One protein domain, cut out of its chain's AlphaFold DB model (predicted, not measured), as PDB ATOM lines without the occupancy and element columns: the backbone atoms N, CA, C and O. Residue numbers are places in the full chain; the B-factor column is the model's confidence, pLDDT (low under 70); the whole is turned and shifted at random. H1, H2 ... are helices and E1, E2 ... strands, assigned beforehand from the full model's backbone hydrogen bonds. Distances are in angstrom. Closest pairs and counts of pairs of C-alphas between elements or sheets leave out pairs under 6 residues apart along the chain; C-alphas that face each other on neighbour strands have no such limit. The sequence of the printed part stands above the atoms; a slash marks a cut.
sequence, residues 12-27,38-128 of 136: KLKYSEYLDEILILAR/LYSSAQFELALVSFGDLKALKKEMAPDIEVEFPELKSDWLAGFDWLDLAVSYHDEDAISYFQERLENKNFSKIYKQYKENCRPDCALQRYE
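Overview. This is residues 12 to 27 and 38 to 128 of the 136 residues of an uncharacterized protein of Legionella hackeliae (UniProt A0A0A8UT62). Two helices lying side by side and running opposite ways, H2 and H4, make the core; a pair of short strands, E1 and E2, makes a small ribbon at one end of the longest axis, and H6 lies toward the other. H1 and H3 pack on H2, while H5, H6 and H7 pack on H4. The printed part has 107 residues, with seven named helices and two named strands in the order E1 H1 H2 H3 E2 H4 H5 H6 H7; the sheet, E1 beside E2, is parallel, and the class is mostly helix. The whole is compact, with a radius of gyration of the C-alphas of 13.4 A and spans of 40, 30 and 21 A.

Along the chain. The sheet is made of E1, residues 12 to 14, starting with C-alpha 12 at (226.527, 274.986, 224.350), and E2, residues 65 to 68, 10.3 A long. H1 covers residues 15 to 27, 18.2 A. H2 covers residues 42 to 51, 14.1 A, and H3 residues 54 to 60, 9.8 A. H4 covers residues 76 to 88, 17.9 A, from C-alpha 76 at (235.015, 251.251, 212.808). H5 covers residues 92 to 101, 14.0 A, and H6 residues 105 to 117, 18.3 A. H7 covers residues 123 to 127 and ends with C-alpha 127 at (251.771, 256.601, 207.588).

Arrangement. E1 and E2 are parallel neighbours at 42 degrees, with N 13 and O 66 at 2.9 A, within hydrogen-bond range. H1 touches H2 at a steep tilt of 51 degrees, opposite ways; their closest C-alphas, of Ala 26 and Ala 42, are 5.0 A apart. H2 and H3 form a helical hairpin at a shallow tilt of 10 degrees, closest at the C-alphas of Leu 48 and Leu 57, 5.6 A. H2 touches H4 at a shallow tilt of 26 degrees, opposite ways, closest at the C-alphas of Ala 47 and Gly 79, 4.2 A. H4 is the hub, touching four helices. With residues 83 to 87 alone it touches H5, its hairpin partner, at a steep tilt of 43 degrees; the closest C-alphas, of Val 87 and Ile 95, are 5.7 A apart. With residues 76 to 80 alone it touches H6, about perpendicular at 79 degrees, closest at the C-alphas of Leu 77 and Tyr 114, 7.0 A. H7 touches H4, closest at the C-alphas of Ser 88 and Ala 123, 5.4 A. Every O i to N i+4 pair is within hydrogen-bond range in H1, H2, H4, H5 and H6; the count is 2 of 3 in H3 and 0 of 1 in H7, where 2 of 2 O i to N i+3 pairs are within range.

Size, cuts and confidence. The two C-alphas farthest apart, of Lys 12 and Glu 116, are 40.7 A apart. Residues 28 to 37 are not printed, and C-alphas 27 and 38 are 11.2 A apart across the cut. Of the links printed whole, E2 to H4 is short and the others are tight. Mean pLDDT of the printed part is 91.5; residues 38 to 40 are under 70.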
ATOM      1  N   LYS A  12     227.059 276.312 224.035       89.06
ATOM      2  CA  LYS A  12     226.527 274.986 224.350       89.06
ATOM      3  C   LYS A  12     225.743 274.470 223.157       89.06
ATOM      4  O   LYS A  12     224.798 275.131 222.735       89.06
ATOM      5  N   LEU A  13     226.136 273.313 222.642       89.69
ATOM      6  CA  LEU A  13     225.472 272.641 221.532       89.69
ATOM      7  C   LEU A  13     224.964 271.276 221.990       89.69
ATOM      8  O   LEU A  13     225.619 270.575 222.768       89.69
ATOM      9  N   LYS A  14     223.799 270.873 221.486       94.19
ATOM     10  CA  LYS A  14     223.383 269.470 221.547       94.19
ATOM     11  C   LYS A  14     224.295 268.646 220.647       94.19
ATOM     12  O   LYS A  14     224.775 269.133 219.627       94.19
ATOM     13  N   TYR A  15     224.465 267.367 220.974       92.81
ATOM     14  CA  TYR A  15     225.268 266.464 220.149       92.81
ATOM     15  C   TYR A  15     224.815 266.421 218.680       92.81
ATOM     16  O   TYR A  15     225.660 266.444 217.796       92.81
ATOM     17  N   SER A  16     223.505 266.432 218.407       93.19
ATOM     18  CA  SER A  16     222.993 266.455 217.031       93.19
ATOM     19  C   SER A  16     223.360 267.737 216.281       93.19
ATOM     20  O   SER A  16     223.743 267.670 215.125       93.19
ATOM     21  N   GLU A  17     223.293 268.894 216.948       93.06
ATOM     22  CA  GLU A  17     223.663 270.189 216.357       93.06
ATOM     23  C   GLU A  17     225.160 270.227 216.041       93.06
ATOM     24  O   GLU A  17     225.560 270.632 214.955       93.06
ATOM     25  N   TYR A  18     225.985 269.739 216.969       93.06
ATOM     26  CA  TYR A  18     227.420 269.602 216.752       93.06
ATOM     27  C   TYR A  18     227.733 268.652 215.588       93.06
ATOM     28  O   TYR A  18     228.527 269.001 214.718       93.06
ATOM     29  N   LEU A  19     227.078 267.485 215.535       92.69
ATOM     30  CA  LEU A  19     227.267 266.507 214.465       92.69
ATOM     31  C   LEU A  19     226.874 267.079 213.094       92.69
ATOM     32  O   LEU A  19     227.608 266.899 212.124       92.69
ATOM     33  N   ASP A  20     225.752 267.796 213.013       92.38
ATOM     34  CA  ASP A  20     225.306 268.451 211.781       92.38
ATOM     35  C   ASP A  20     226.308 269.519 211.318       92.38
ATOM     36  O   ASP A  20     226.640 269.585 210.131       92.38
ATOM     37  N   GLU A  21     226.835 270.328 212.243       90.44
ATOM     38  CA  GLU A  21     227.852 271.336 211.935       90.44
ATOM     39  C   GLU A  21     229.131 270.699 211.369       90.44
ATOM     40  O   GLU A  21     229.578 271.094 210.286       90.44
ATOM     41  N   ILE A  22     229.691 269.680 212.034       90.50
ATOM     42  CA  ILE A  22     230.915 269.019 211.549       90.50
ATOM     43  C   ILE A  22     230.674 268.260 210.236       90.50
ATOM     44  O   ILE A  22     231.536 268.277 209.362       90.50
ATOM     45  N   LEU A  23     229.489 267.673 210.019       90.44
ATOM     46  CA  LEU A  23     229.132 267.036 208.744       90.44
ATOM     47  C   LEU A  23     229.076 268.045 207.594       90.44
ATOM     48  O   LEU A  23     229.528 267.751 206.485       90.44
ATOM     49  N   ILE A  24     228.523 269.237 207.827       88.06
ATOM     50  CA  ILE A  24     228.480 270.300 206.815       88.06
ATOM     51  C   ILE A  24     229.897 270.758 206.461       88.06
ATOM     52  O   ILE A  24     230.187 270.956 205.277       88.06
ATOM     53  N   LEU A  25     230.768 270.911 207.461       85.94
ATOM     54  CA  LEU A  25     232.161 271.313 207.267       85.94
ATOM     55  C   LEU A  25     232.959 270.236 206.525       85.94
ATOM     56  O   LEU A  25     233.534 270.524 205.480       85.94
ATOM     57  N   ALA A  26     232.893 268.981 206.969       85.31
ATOM     58  CA  ALA A  26     233.630 267.873 206.366       85.31
ATOM     59  C   ALA A  26     233.258 267.613 204.893       85.31
ATOM     60  O   ALA A  26     234.084 267.155 204.104       85.31
ATOM     61  N   ARG A  27     232.012 267.910 204.493       79.75
ATOM     62  CA  ARG A  27     231.559 267.788 203.092       79.75
ATOM     63  C   ARG A  27     232.007 268.950 202.214       79.75
ATOM     64  O   ARG A  27     232.056 268.810 200.992       79.75
ATOM     65  N   LEU A  38     240.666 274.462 202.230       55.84
ATOM     66  CA  LEU A  38     240.356 274.765 203.610       55.84
ATOM     67  C   LEU A  38     240.349 273.436 204.347       55.84
ATOM     68  O   LEU A  38     239.406 272.654 204.228       55.84
ATOM     69  N   TYR A  39     241.417 273.197 205.093       56.28
ATOM     70  CA  TYR A  39     241.481 272.078 206.001       56.28
ATOM     71  C   TYR A  39     240.698 272.435 207.270       56.28
ATOM     72  O   TYR A  39     241.206 273.126 208.151       56.28
ATOM     73  N   SER A  40     239.419 272.060 207.326       64.44
ATOM     74  CA  SER A  40     238.712 271.964 208.603       64.44
ATOM     75  C   SER A  40     239.042 270.597 209.182       64.44
ATOM     76  O   SER A  40     238.814 269.618 208.482       64.44
ATOM     77  N   SER A  41     239.479 270.480 210.433       81.56
ATOM     78  CA  SER A  41     239.692 269.175 211.082       81.56
ATOM     79  C   SER A  41     238.397 268.365 211.304       81.56
ATOM     80  O   SER A  41     238.397 267.319 211.945       81.56
ATOM     81  N   ALA A  42     237.285 268.780 210.689       90.31
ATOM     82  CA  ALA A  42     235.974 268.155 210.752       90.31
ATOM     83  C   ALA A  42     235.958 266.691 210.275       90.31
ATOM     84  O   ALA A  42     235.221 265.882 210.836       90.31
ATOM     85  N   GLN A  43     236.754 266.316 209.263       92.00
ATOM     86  CA  GLN A  43     236.890 264.908 208.866       92.00
ATOM     87  C   GLN A  43     237.507 264.087 210.002       92.00
ATOM     88  O   GLN A  43     237.042 262.985 210.291       92.00
ATOM     89  N   PHE A  44     238.513 264.636 210.683       94.88
ATOM     90  CA  PHE A  44     239.118 263.971 211.825       94.88
ATOM     91  C   PHE A  44     238.161 263.928 213.027       94.88
ATOM     92  O   PHE A  44     237.977 262.861 213.612       94.88
ATOM     93  N   GLU A  45     237.434 265.009 213.324       95.06
ATOM     94  CA  GLU A  45     236.376 265.012 214.347       95.06
ATOM     95  C   GLU A  45     235.315 263.927 214.075       95.06
ATOM     96  O   GLU A  45     234.939 263.182 214.984       95.06
ATOM     97  N   LEU A  46     234.880 263.755 212.820       95.19
ATOM     98  CA  LEU A  46     233.958 262.682 212.424       95.19
ATOM     99  C   LEU A  46     234.555 261.283 212.594       95.19
ATOM    100  O   LEU A  46     233.841 260.363 213.012       95.19
ATOM    101  N   ALA A  47     235.850 261.112 212.322       96.56
ATOM    102  CA  ALA A  47     236.543 259.858 212.590       96.56
ATOM    103  C   ALA A  47     236.516 259.530 214.090       96.56
ATOM    104  O   ALA A  47     236.163 258.417 214.478       96.56
ATOM    105  N   LEU A  48     236.805 260.512 214.948       96.81
ATOM    106  CA  LEU A  48     236.807 260.352 216.406       96.81
ATOM    107  C   LEU A  48     235.410 260.063 216.967       96.81
ATOM    108  O   LEU A  48     235.269 259.187 217.825       96.81
ATOM    109  N   VAL A  49     234.373 260.735 216.450       96.38
ATOM    110  CA  VAL A  49     232.968 260.412 216.750       96.38
ATOM    111  C   VAL A  49     232.668 258.959 216.383       96.38
ATOM    112  O   VAL A  49     232.122 258.224 217.204       96.38
ATOM    113  N   SER A  50     233.069 258.530 215.184       96.69
ATOM    114  CA  SER A  50     232.814 257.176 214.684       96.69
ATOM    115  C   SER A  50     233.579 256.114 215.476       96.69
ATOM    116  O   SER A  50     233.034 255.057 215.768       96.69
ATOM    117  N   PHE A  51     234.806 256.390 215.925       96.88
ATOM    118  CA  PHE A  51     235.527 255.496 216.835       96.88
ATOM    119  C   PHE A  51     234.957 255.495 218.260       96.88
ATOM    120  O   PHE A  51     235.260 254.584 219.036       96.88
ATOM    121  N   GLY A  52     234.127 256.477 218.617       94.88
ATOM    122  CA  GLY A  52     233.661 256.693 219.986       94.88
ATOM    123  C   GLY A  52     234.754 257.236 220.915       94.88
ATOM    124  O   GLY A  52     234.641 257.119 222.136       94.88
ATOM    125  N   ASP A  53     235.821 257.830 220.372       95.19
ATOM    126  CA  ASP A  53     236.925 258.379 221.163       95.19
ATOM    127  C   ASP A  53     236.630 259.808 221.631       95.19
ATOM    128  O   ASP A  53     237.199 260.798 221.167       95.19
ATOM    129  N   LEU A  54     235.743 259.909 222.622       93.44
ATOM    130  CA  LEU A  54     235.355 261.184 223.228       93.44
ATOM    131  C   LEU A  54     236.528 261.940 223.867       93.44
ATOM    132  O   LEU A  54     236.439 263.153 224.067       93.44
ATOM    133  N   LYS A  55     237.610 261.244 224.240       93.38
ATOM    134  CA  LYS A  55     238.772 261.881 224.864       93.38
ATOM    135  C   LYS A  55     239.573 262.657 223.827       93.38
ATOM    136  O   LYS A  55     239.945 263.794 224.110       93.38
ATOM    137  N   ALA A  56     239.853 262.049 222.677       94.19
ATOM    138  CA  ALA A  56     240.505 262.741 221.571       94.19
ATOM    139  C   ALA A  56     239.579 263.812 220.979       94.19
ATOM    140  O   ALA A  56     240.007 264.950 220.824       94.19
ATOM    141  N   LEU A  57     238.291 263.497 220.790       93.88
ATOM    142  CA  LEU A  57     237.315 264.432 220.222       93.88
ATOM    143  C   LEU A  57     237.262 265.752 220.997       93.88
ATOM    144  O   LEU A  57     237.376 266.821 220.418       93.88
ATOM    145  N   LYS A  58     237.185 265.696 222.331       91.69
ATOM    146  CA  LYS A  58     237.148 266.903 223.176       91.69
ATOM    147  C   LYS A  58     238.421 267.752 223.130       91.69
ATOM    148  O   LYS A  58     238.371 268.896 223.575       91.69
ATOM    149  N   LYS A  59     239.556 267.191 222.700       91.69
ATOM    150  CA  LYS A  59     240.792 267.958 222.489       91.69
ATOM    151  C   LYS A  59     240.788 268.662 221.138       91.69
ATOM    152  O   LYS A  59     241.313 269.764 221.063       91.69
ATOM    153  N   GLU A  60     240.209 268.009 220.136       90.69
ATOM    154  CA  GLU A  60     240.103 268.517 218.769       90.69
ATOM    155  C   GLU A  60     239.055 269.632 218.652       90.69
ATOM    156  O   GLU A  60     239.255 270.632 217.972       90.69
ATOM    157  N   MET A  61     237.947 269.491 219.383       89.44
ATOM    158  CA  MET A  61     236.869 270.475 219.409       89.44
ATOM    159  C   MET A  61     237.352 271.886 219.759       89.44
ATOM    160  O   MET A  61     238.156 272.094 220.674       89.44
ATOM    161  N   ALA A  62     236.733 272.880 219.118       86.38
ATOM    162  CA  ALA A  62     236.982 274.283 219.418       86.38
ATOM    163  C   ALA A  62     236.767 274.593 220.921       86.38
ATOM    164  O   ALA A  62     235.772 274.165 221.519       86.38
ATOM    165  N   PRO A  63     237.671 275.356 221.567       84.38
ATOM    166  CA  PRO A  63     237.687 275.537 223.024       84.38
ATOM    167  C   PRO A  63     236.486 276.322 223.575       84.38
ATOM    168  O   PRO A  63     236.213 276.294 224.784       84.38
ATOM    169  N   ASP A  64     235.791 277.051 222.705       87.25
ATOM    170  CA  ASP A  64     234.562 277.785 222.981       87.25
ATOM    171  C   ASP A  64     233.299 276.932 222.801       87.25
ATOM    172  O   ASP A  64     232.221 277.389 223.166       87.25
ATOM    173  N   ILE A  65     233.407 275.692 222.318       88.50
ATOM    174  CA  ILE A  65     232.281 274.768 222.191       88.50
ATOM    175  C   ILE A  65     232.204 273.853 223.421       88.50
ATOM    176  O   ILE A  65     233.200 273.364 223.957       88.50
ATOM    177  N   GLU A  66     230.983 273.611 223.888       90.81
ATOM    178  CA  GLU A  66     230.677 272.608 224.903       90.81
ATOM    179  C   GLU A  66     229.517 271.738 224.416       90.81
ATOM    180  O   GLU A  66     228.460 272.254 224.053       90.81
ATOM    181  N   VAL A  67     229.718 270.418 224.405       90.75
ATOM    182  CA  VAL A  67     228.729 269.439 223.936       90.75
ATOM    183  C   VAL A  67     228.524 268.376 225.004       90.75
ATOM    184  O   VAL A  67     229.483 267.821 225.550       90.75
ATOM    185  N   GLU A  68     227.260 268.069 225.276       90.31
ATOM    186  CA  GLU A  68     226.879 266.893 226.050       90.31
ATOM    187  C   GLU A  68     226.795 265.686 225.110       90.31
ATOM    188  O   GLU A  68     225.899 265.597 224.268       90.31
ATOM    189  N   PHE A  69     227.773 264.785 225.216       90.25
ATOM    190  CA  PHE A  69     227.860 263.603 224.363       90.25
ATOM    191  C   PHE A  69     227.059 262.438 224.950       90.25
ATOM    192  O   PHE A  69     227.246 262.123 226.130       90.25
ATOM    193  N   PRO A  70     226.225 261.756 224.143       90.75
ATOM    194  CA  PRO A  70     225.653 260.480 224.539       90.75
ATOM    195  C   PRO A  70     226.737 259.392 224.570       90.75
ATOM    196  O   PRO A  70     227.875 259.599 224.140       90.75
ATOM    197  N   GLU A  71     226.376 258.200 225.044       88.88
ATOM    198  CA  GLU A  71     227.213 257.018 224.848       88.88
ATOM    199  C   GLU A  71     227.316 256.711 223.347       88.88
ATOM    200  O   GLU A  71     226.306 256.503 222.669       88.88
ATOM    201  N   LEU A  72     228.541 256.717 222.820       88.94
ATOM    202  CA  LEU A  72     228.803 256.459 221.409       88.94
ATOM    203  C   LEU A  72     229.148 254.988 221.196       88.94
ATOM    204  O   LEU A  72     229.990 254.423 221.895       88.94
ATOM    205  N   LYS A  73     228.522 254.378 220.188       89.69
ATOM    206  CA  LYS A  73     228.928 253.065 219.679       89.69
ATOM    207  C   LYS A  73     229.951 253.262 218.573       89.69
ATOM    208  O   LYS A  73     229.722 254.067 217.678       89.69
ATOM    209  N   SER A  74     231.037 252.498 218.625       92.88
ATOM    210  CA  SER A  74     232.070 252.562 217.596       92.88
ATOM    211  C   SER A  74     231.569 251.971 216.273       92.88
ATOM    212  O   SER A  74     231.248 250.783 216.206       92.88
ATOM    213  N   ASP A  75     231.567 252.783 215.221       96.19
ATOM    214  CA  ASP A  75     231.517 252.360 213.826       96.19
ATOM    215  C   ASP A  75     232.930 252.458 213.238       96.19
ATOM    216  O   ASP A  75     233.414 253.521 212.842       96.19
ATOM    217  N   TRP A  76     233.624 251.321 213.237       95.56
ATOM    218  CA  TRP A  76     235.015 251.251 212.808       95.56
ATOM    219  C   TRP A  76     235.195 251.536 211.321       95.56
ATOM    220  O   TRP A  76     236.190 252.153 210.958       95.56
ATOM    221  N   LEU A  77     234.260 251.099 210.473       95.94
ATOM    222  CA  LEU A  77     234.364 251.311 209.031       95.94
ATOM    223  C   LEU A  77     234.263 252.803 208.720       95.94
ATOM    224  O   LEU A  77     235.175 253.356 208.113       95.94
ATOM    225  N   ALA A  78     233.212 253.455 209.227       94.88
ATOM    226  CA  ALA A  78     233.038 254.893 209.064       94.88
ATOM    227  C   ALA A  78     234.216 255.673 209.667       94.88
ATOM    228  O   ALA A  78     234.714 256.618 209.057       94.88
ATOM    229  N   GLY A  79     234.709 255.252 210.836       96.75
ATOM    230  CA  GLY A  79     235.869 255.872 211.469       96.75
ATOM    231  C   GLY A  79     237.122 255.805 210.604       96.75
ATOM    232  O   GLY A  79     237.808 256.814 210.455       96.75
ATOM    233  N   PHE A  80     237.410 254.654 209.994       97.38
ATOM    234  CA  PHE A  80     238.560 254.521 209.103       97.38
ATOM    235  C   PHE A  80     238.380 255.246 207.770       97.38
ATOM    236  O   PHE A  80     239.360 255.809 207.293       97.38
ATOM    237  N   ASP A  81     237.175 255.302 207.197       95.25
ATOM    238  CA  ASP A  81     236.922 256.080 205.974       95.25
ATOM    239  C   ASP A  81     237.163 257.582 206.205       95.25
ATOM    240  O   ASP A  81     237.824 258.243 205.401       95.25
ATOM    241  N   TRP A  82     236.683 258.122 207.330       95.12
ATOM    242  CA  TRP A  82     236.907 259.525 207.688       95.12
ATOM    243  C   TRP A  82     238.365 259.816 208.048       95.12
ATOM    244  O   TRP A  82     238.900 260.846 207.636       95.12
ATOM    245  N   LEU A  83     239.020 258.904 208.770       95.88
ATOM    246  CA  LEU A  83     240.436 259.037 209.110       95.88
ATOM    247  C   LEU A  83     241.316 258.979 207.855       95.88
ATOM    248  O   LEU A  83     242.232 259.782 207.716       95.88
ATOM    249  N   ASP A  84     241.018 258.066 206.929       94.56
ATOM    250  CA  ASP A  84     241.701 257.960 205.638       94.56
ATOM    251  C   ASP A  84     241.586 259.256 204.836       94.56
ATOM    252  O   ASP A  84     242.579 259.750 204.302       94.56
ATOM    253  N   LEU A  85     240.389 259.846 204.813       91.25
ATOM    254  CA  LEU A  85     240.151 261.114 204.140       91.25
ATOM    255  C   LEU A  85     240.953 262.259 204.777       91.25
ATOM    256  O   LEU A  85     241.649 262.968 204.052       91.25
ATOM    257  N   ALA A  86     240.911 262.413 206.104       91.69
ATOM    258  CA  ALA A  86     241.694 263.423 206.826       91.69
ATOM    259  C   ALA A  86     243.200 263.292 206.526       91.69
ATOM    260  O   ALA A  86     243.865 264.249 206.126       91.69
ATOM    261  N   VAL A  87     243.721 262.067 206.606       91.75
ATOM    262  CA  VAL A  87     245.129 261.762 206.328       91.75
ATOM    263  C   VAL A  87     245.498 262.008 204.861       91.75
ATOM    264  O   VAL A  87     246.596 262.489 204.577       91.75
ATOM    265  N   SER A  88     244.592 261.744 203.913       90.19
ATOM    266  CA  SER A  88     244.820 262.024 202.487       90.19
ATOM    267  C   SER A  88     245.022 263.515 202.188       90.19
ATOM    268  O   SER A  88     245.716 263.856 201.229       90.19
ATOM    269  N   TYR A  89     244.478 264.384 203.045       86.81
ATOM    270  CA  TYR A  89     244.652 265.835 203.010       86.81
ATOM    271  C   TYR A  89     245.783 266.341 203.916       86.81
ATOM    272  O   TYR A  89     245.921 267.548 204.098       86.81
ATOM    273  N   HIS A  90     246.630 265.436 204.417       87.94
ATOM    274  CA  HIS A  90     247.810 265.741 205.230       87.94
ATOM    275  C   HIS A  90     247.508 266.396 206.584       87.94
ATOM    276  O   HIS A  90     248.287 267.218 207.060       87.94
ATOM    277  N   ASP A  91     246.404 266.009 207.220       88.69
ATOM    278  CA  ASP A  91     246.123 266.383 208.606       88.69
ATOM    279  C   ASP A  91     247.163 265.809 209.573       88.69
ATOM    280  O   ASP A  91     247.221 264.597 209.790       88.69
ATOM    281  N   GLU A  92     247.974 266.678 210.168       90.81
ATOM    282  CA  GLU A  92     249.026 266.283 211.104       90.81
ATOM    283  C   GLU A  92     248.467 265.644 212.383       90.81
ATOM    284  O   GLU A  92     249.061 264.687 212.893       90.81
ATOM    285  N   ASP A  93     247.313 266.105 212.868       92.38
ATOM    286  CA  ASP A  93     246.676 265.582 214.077       92.38
ATOM    287  C   ASP A  93     246.054 264.207 213.802       92.38
ATOM    288  O   ASP A  93     246.256 263.266 214.578       92.38
ATOM    289  N   ALA A  94     245.401 264.030 212.648       94.12
ATOM    290  CA  ALA A  94     244.874 262.728 212.235       94.12
ATOM    291  C   ALA A  94     245.989 261.702 211.960       94.12
ATOM    292  O   ALA A  94     245.867 260.534 212.343       94.12
ATOM    293  N   ILE A  95     247.090 262.129 211.327       94.25
ATOM    294  CA  ILE A  95     248.278 261.291 211.102       94.25
ATOM    295  C   ILE A  95     248.864 260.853 212.447       94.25
ATOM    296  O   ILE A  95     249.084 259.658 212.661       94.25
ATOM    297  N   SER A  96     249.076 261.799 213.364       94.38
ATOM    298  CA  SER A  96     249.637 261.526 214.690       94.38
ATOM    299  C   SER A  96     248.738 260.583 215.489       94.38
ATOM    300  O   SER A  96     249.215 259.604 216.068       94.38
ATOM    301  N   TYR A  97     247.424 260.819 215.456       96.00
ATOM    302  CA  TYR A  97     246.435 259.948 216.078       96.00
ATOM    303  C   TYR A  97     246.489 258.529 215.516       96.00
ATOM    304  O   TYR A  97     246.513 257.565 216.281       96.00
ATOM    305  N   PHE A  98     246.528 258.380 214.191       96.50
ATOM    306  CA  PHE A  98     246.626 257.072 213.552       96.50
ATOM    307  C   PHE A  98     247.884 256.325 214.010       96.50
ATOM    308  O   PHE A  98     247.793 255.174 214.437       96.50
ATOM    309  N   GLN A  99     249.039 256.993 213.989       95.00
ATOM    310  CA  GLN A  99     250.322 256.409 214.372       95.00
ATOM    311  C   GLN A  99     250.360 255.975 215.841       95.00
ATOM    312  O   GLN A  99     250.759 254.847 216.123       95.00
ATOM    313  N   GLU A 100     249.880 256.812 216.765       94.38
ATOM    314  CA  GLU A 100     249.760 256.457 218.188       94.38
ATOM    315  C   GLU A 100     248.805 255.266 218.381       94.38
ATOM    316  O   GLU A 100     249.073 254.326 219.134       94.38
ATOM    317  N   ARG A 101     247.673 255.263 217.666       94.69
ATOM    318  CA  ARG A 101     246.652 254.218 217.799       94.69
ATOM    319  C   ARG A 101     247.059 252.878 217.201       94.69
ATOM    320  O   ARG A 101     246.513 251.864 217.639       94.69
ATOM    321  N   LEU A 102     248.029 252.826 216.290       93.19
ATOM    322  CA  LEU A 102     248.565 251.562 215.778       93.19
ATOM    323  C   LEU A 102     249.212 250.692 216.870       93.19
ATOM    324  O   LEU A 102     249.223 249.468 216.730       93.19
ATOM    325  N   GLU A 103     249.676 251.270 217.982       91.31
ATOM    326  CA  GLU A 103     250.185 250.502 219.131       91.31
ATOM    327  C   GLU A 103     249.068 249.746 219.876       91.31
ATOM    328  O   GLU A 103     249.301 248.745 220.565       91.31
ATOM    329  N   ASN A 104     247.814 250.186 219.727       93.44
ATOM    330  CA  ASN A 104     246.671 249.507 220.312       93.44
ATOM    331  C   ASN A 104     246.310 248.253 219.501       93.44
ATOM    332  O   ASN A 104     245.864 248.326 218.356       93.44
ATOM    333  N   LYS A 105     246.406 247.081 220.142       93.69
ATOM    334  CA  LYS A 105     246.139 245.776 219.509       93.69
ATOM    335  C   LYS A 105     244.766 245.675 218.836       93.69
ATOM    336  O   LYS A 105     244.661 245.047 217.786       93.69
ATOM    337  N   ASN A 106     243.718 246.245 219.436       94.75
ATOM    338  CA  ASN A 106     242.372 246.169 218.871       94.75
ATOM    339  C   ASN A 106     242.246 247.072 217.640       94.75
ATOM    340  O   ASN A 106     241.822 246.607 216.587       94.75
ATOM    341  N   PHE A 107     242.687 248.325 217.761       95.88
ATOM    342  CA  PHE A 107     242.702 249.276 216.652       95.88
ATOM    343  C   PHE A 107     243.507 248.732 215.465       95.88
ATOM    344  O   PHE A 107     242.986 248.650 214.359       95.88
ATOM    345  N   SER A 108     244.733 248.262 215.712       94.94
ATOM    346  CA  SER A 108     245.625 247.693 214.694       94.94
ATOM    347  C   SER A 108     245.023 246.469 213.994       94.94
ATOM    348  O   SER A 108     245.064 246.361 212.768       94.94
ATOM    349  N   LYS A 109     244.384 245.565 214.752       96.31
ATOM    350  CA  LYS A 109     243.694 244.398 214.184       96.31
ATOM    351  C   LYS A 109     242.566 244.811 213.238       96.31
ATOM    352  O   LYS A 109     242.462 244.250 212.149       96.31
ATOM    353  N   ILE A 110     241.720 245.752 213.654       96.25
ATOM    354  CA  ILE A 110     240.577 246.195 212.846       96.25
ATOM    355  C   ILE A 110     241.064 247.007 211.643       96.25
ATOM    356  O   ILE A 110     240.587 246.787 210.535       96.25
ATOM    357  N   TYR A 111     242.074 247.861 211.823       96.88
ATOM    358  CA  TYR A 111     242.725 248.581 210.731       96.88
ATOM    359  C   TYR A 111     243.260 247.626 209.657       96.88
ATOM    360  O   TYR A 111     243.005 247.820 208.471       96.88
ATOM    361  N   LYS A 112     243.944 246.547 210.062       95.50
ATOM    362  CA  LYS A 112     244.426 245.524 209.128       95.50
ATOM    363  C   LYS A 112     243.277 244.922 208.313       95.50
ATOM    364  O   LYS A 112     243.392 244.812 207.098       95.50
ATOM    365  N   GLN A 113     242.155 244.601 208.961       95.69
ATOM    366  CA  GLN A 113     240.964 244.091 208.277       95.69
ATOM    367  C   GLN A 113     240.349 245.120 207.323       95.69
ATOM    368  O   GLN A 113     239.950 244.748 206.222       95.69
ATOM    369  N   TYR A 114     240.282 246.389 207.729       96.06
ATOM    370  CA  TYR A 114     239.807 247.491 206.894       96.06
ATOM    371  C   TYR A 114     240.670 247.644 205.636       96.06
ATOM    372  O   TYR A 114     240.143 247.665 204.524       96.06
ATOM    373  N   LYS A 115     241.998 247.663 205.791       94.81
ATOM    374  CA  LYS A 115     242.935 247.741 204.669       94.81
ATOM    375  C   LYS A 115     242.792 246.540 203.731       94.81
ATOM    376  O   LYS A 115     242.684 246.715 202.528       94.81
ATOM    377  N   GLU A 116     242.775 245.322 204.264       94.38
ATOM    378  CA  GLU A 116     242.768 244.107 203.436       94.38
ATOM    379  C   GLU A 116     241.443 243.889 202.694       94.38
ATOM    380  O   GLU A 116     241.458 243.429 201.554       94.38
ATOM    381  N   ASN A 117     240.308 244.209 203.322       94.19
ATOM    382  CA  ASN A 117     238.992 243.818 202.806       94.19
ATOM    383  C   ASN A 117     238.158 244.980 202.257       94.19
ATOM    384  O   ASN A 117     237.245 244.736 201.472       94.19
ATOM    385  N   CYS A 118     238.433 246.219 202.673       91.25
ATOM    386  CA  CYS A 118     237.605 247.374 202.321       91.25
ATOM    387  C   CYS A 118     238.354 248.372 201.434       91.25
ATOM    388  O   CYS A 118     237.825 248.786 200.404       91.25
ATOM    389  N   ARG A 119     239.567 248.782 201.828       89.75
ATOM    390  CA  ARG A 119     240.325 249.868 201.176       89.75
ATOM    391  C   ARG A 119     241.828 249.543 201.096       89.75
ATOM    392  O   ARG A 119     242.618 250.096 201.865       89.75
ATOM    393  N   PRO A 120     242.241 248.656 200.170       89.94
ATOM    394  CA  PRO A 120     243.631 248.210 200.031       89.94
ATOM    395  C   PRO A 120     244.584 249.271 199.475       89.94
ATOM    396  O   PRO A 120     245.788 249.044 199.446       89.94
ATOM    397  N   ASP A 121     244.079 250.429 199.062       91.06
ATOM    398  CA  ASP A 121     244.818 251.581 198.540       91.06
ATOM    399  C   ASP A 121     244.677 252.837 199.426       91.06
ATOM    400  O   ASP A 121     244.968 253.948 198.985       91.06
ATOM    401  N   CYS A 122     244.237 252.669 200.679       92.69
ATOM    402  CA  CYS A 122     244.032 253.776 201.614       92.69
ATOM    403  C   CYS A 122     245.316 254.597 201.868       92.69
ATOM    404  O   CYS A 122     246.428 254.063 201.959       92.69
ATOM    405  N   ALA A 123     245.160 255.914 202.015       92.88
ATOM    406  CA  ALA A 123     246.228 256.865 202.307       92.88
ATOM    407  C   ALA A 123     246.922 256.574 203.647       92.88
ATOM    408  O   ALA A 123     248.123 256.829 203.773       92.88
ATOM    409  N   LEU A 124     246.202 255.979 204.608       94.44
ATOM    410  CA  LEU A 124     246.728 255.550 205.914       94.44
ATOM    411  C   LEU A 124     247.989 254.687 205.803       94.44
ATOM    412  O   LEU A 124     248.899 254.825 206.617       94.44
ATOM    413  N   GLN A 125     248.101 253.869 204.753       94.94
ATOM    414  CA  GLN A 125     249.264 253.006 204.525       94.94
ATOM    415  C   GLN A 125     250.586 253.761 204.451       94.94
ATOM    416  O   GLN A 125     251.614 253.239 204.869       94.94
ATOM    417  N   ARG A 126     250.574 255.000 203.950       92.56
ATOM    418  CA  ARG A 126     251.780 255.837 203.839       92.56
ATOM    419  C   ARG A 126     252.333 256.250 205.202       92.56
ATOM    420  O   ARG A 126     253.488 256.652 205.293       92.56
ATOM    421  N   TYR A 127     251.492 256.169 206.228       91.62
ATOM    422  CA  TYR A 127     251.771 256.601 207.588       91.62
ATOM    423  C   TYR A 127     251.780 255.435 208.576       91.62
ATOM    424  O   TYR A 127     251.960 255.670 209.771       91.62
ATOM    425  N   GLU A 128     251.640 254.191 208.098       90.06
ATOM    426  CA  GLU A 128     252.073 253.018 208.850       90.06
ATOM    427  C   GLU A 128     253.548 253.246 209.160       90.06
ATOM    428  O   GLU A 128     254.374 253.286 208.249       90.06
TER     429      GLU A 128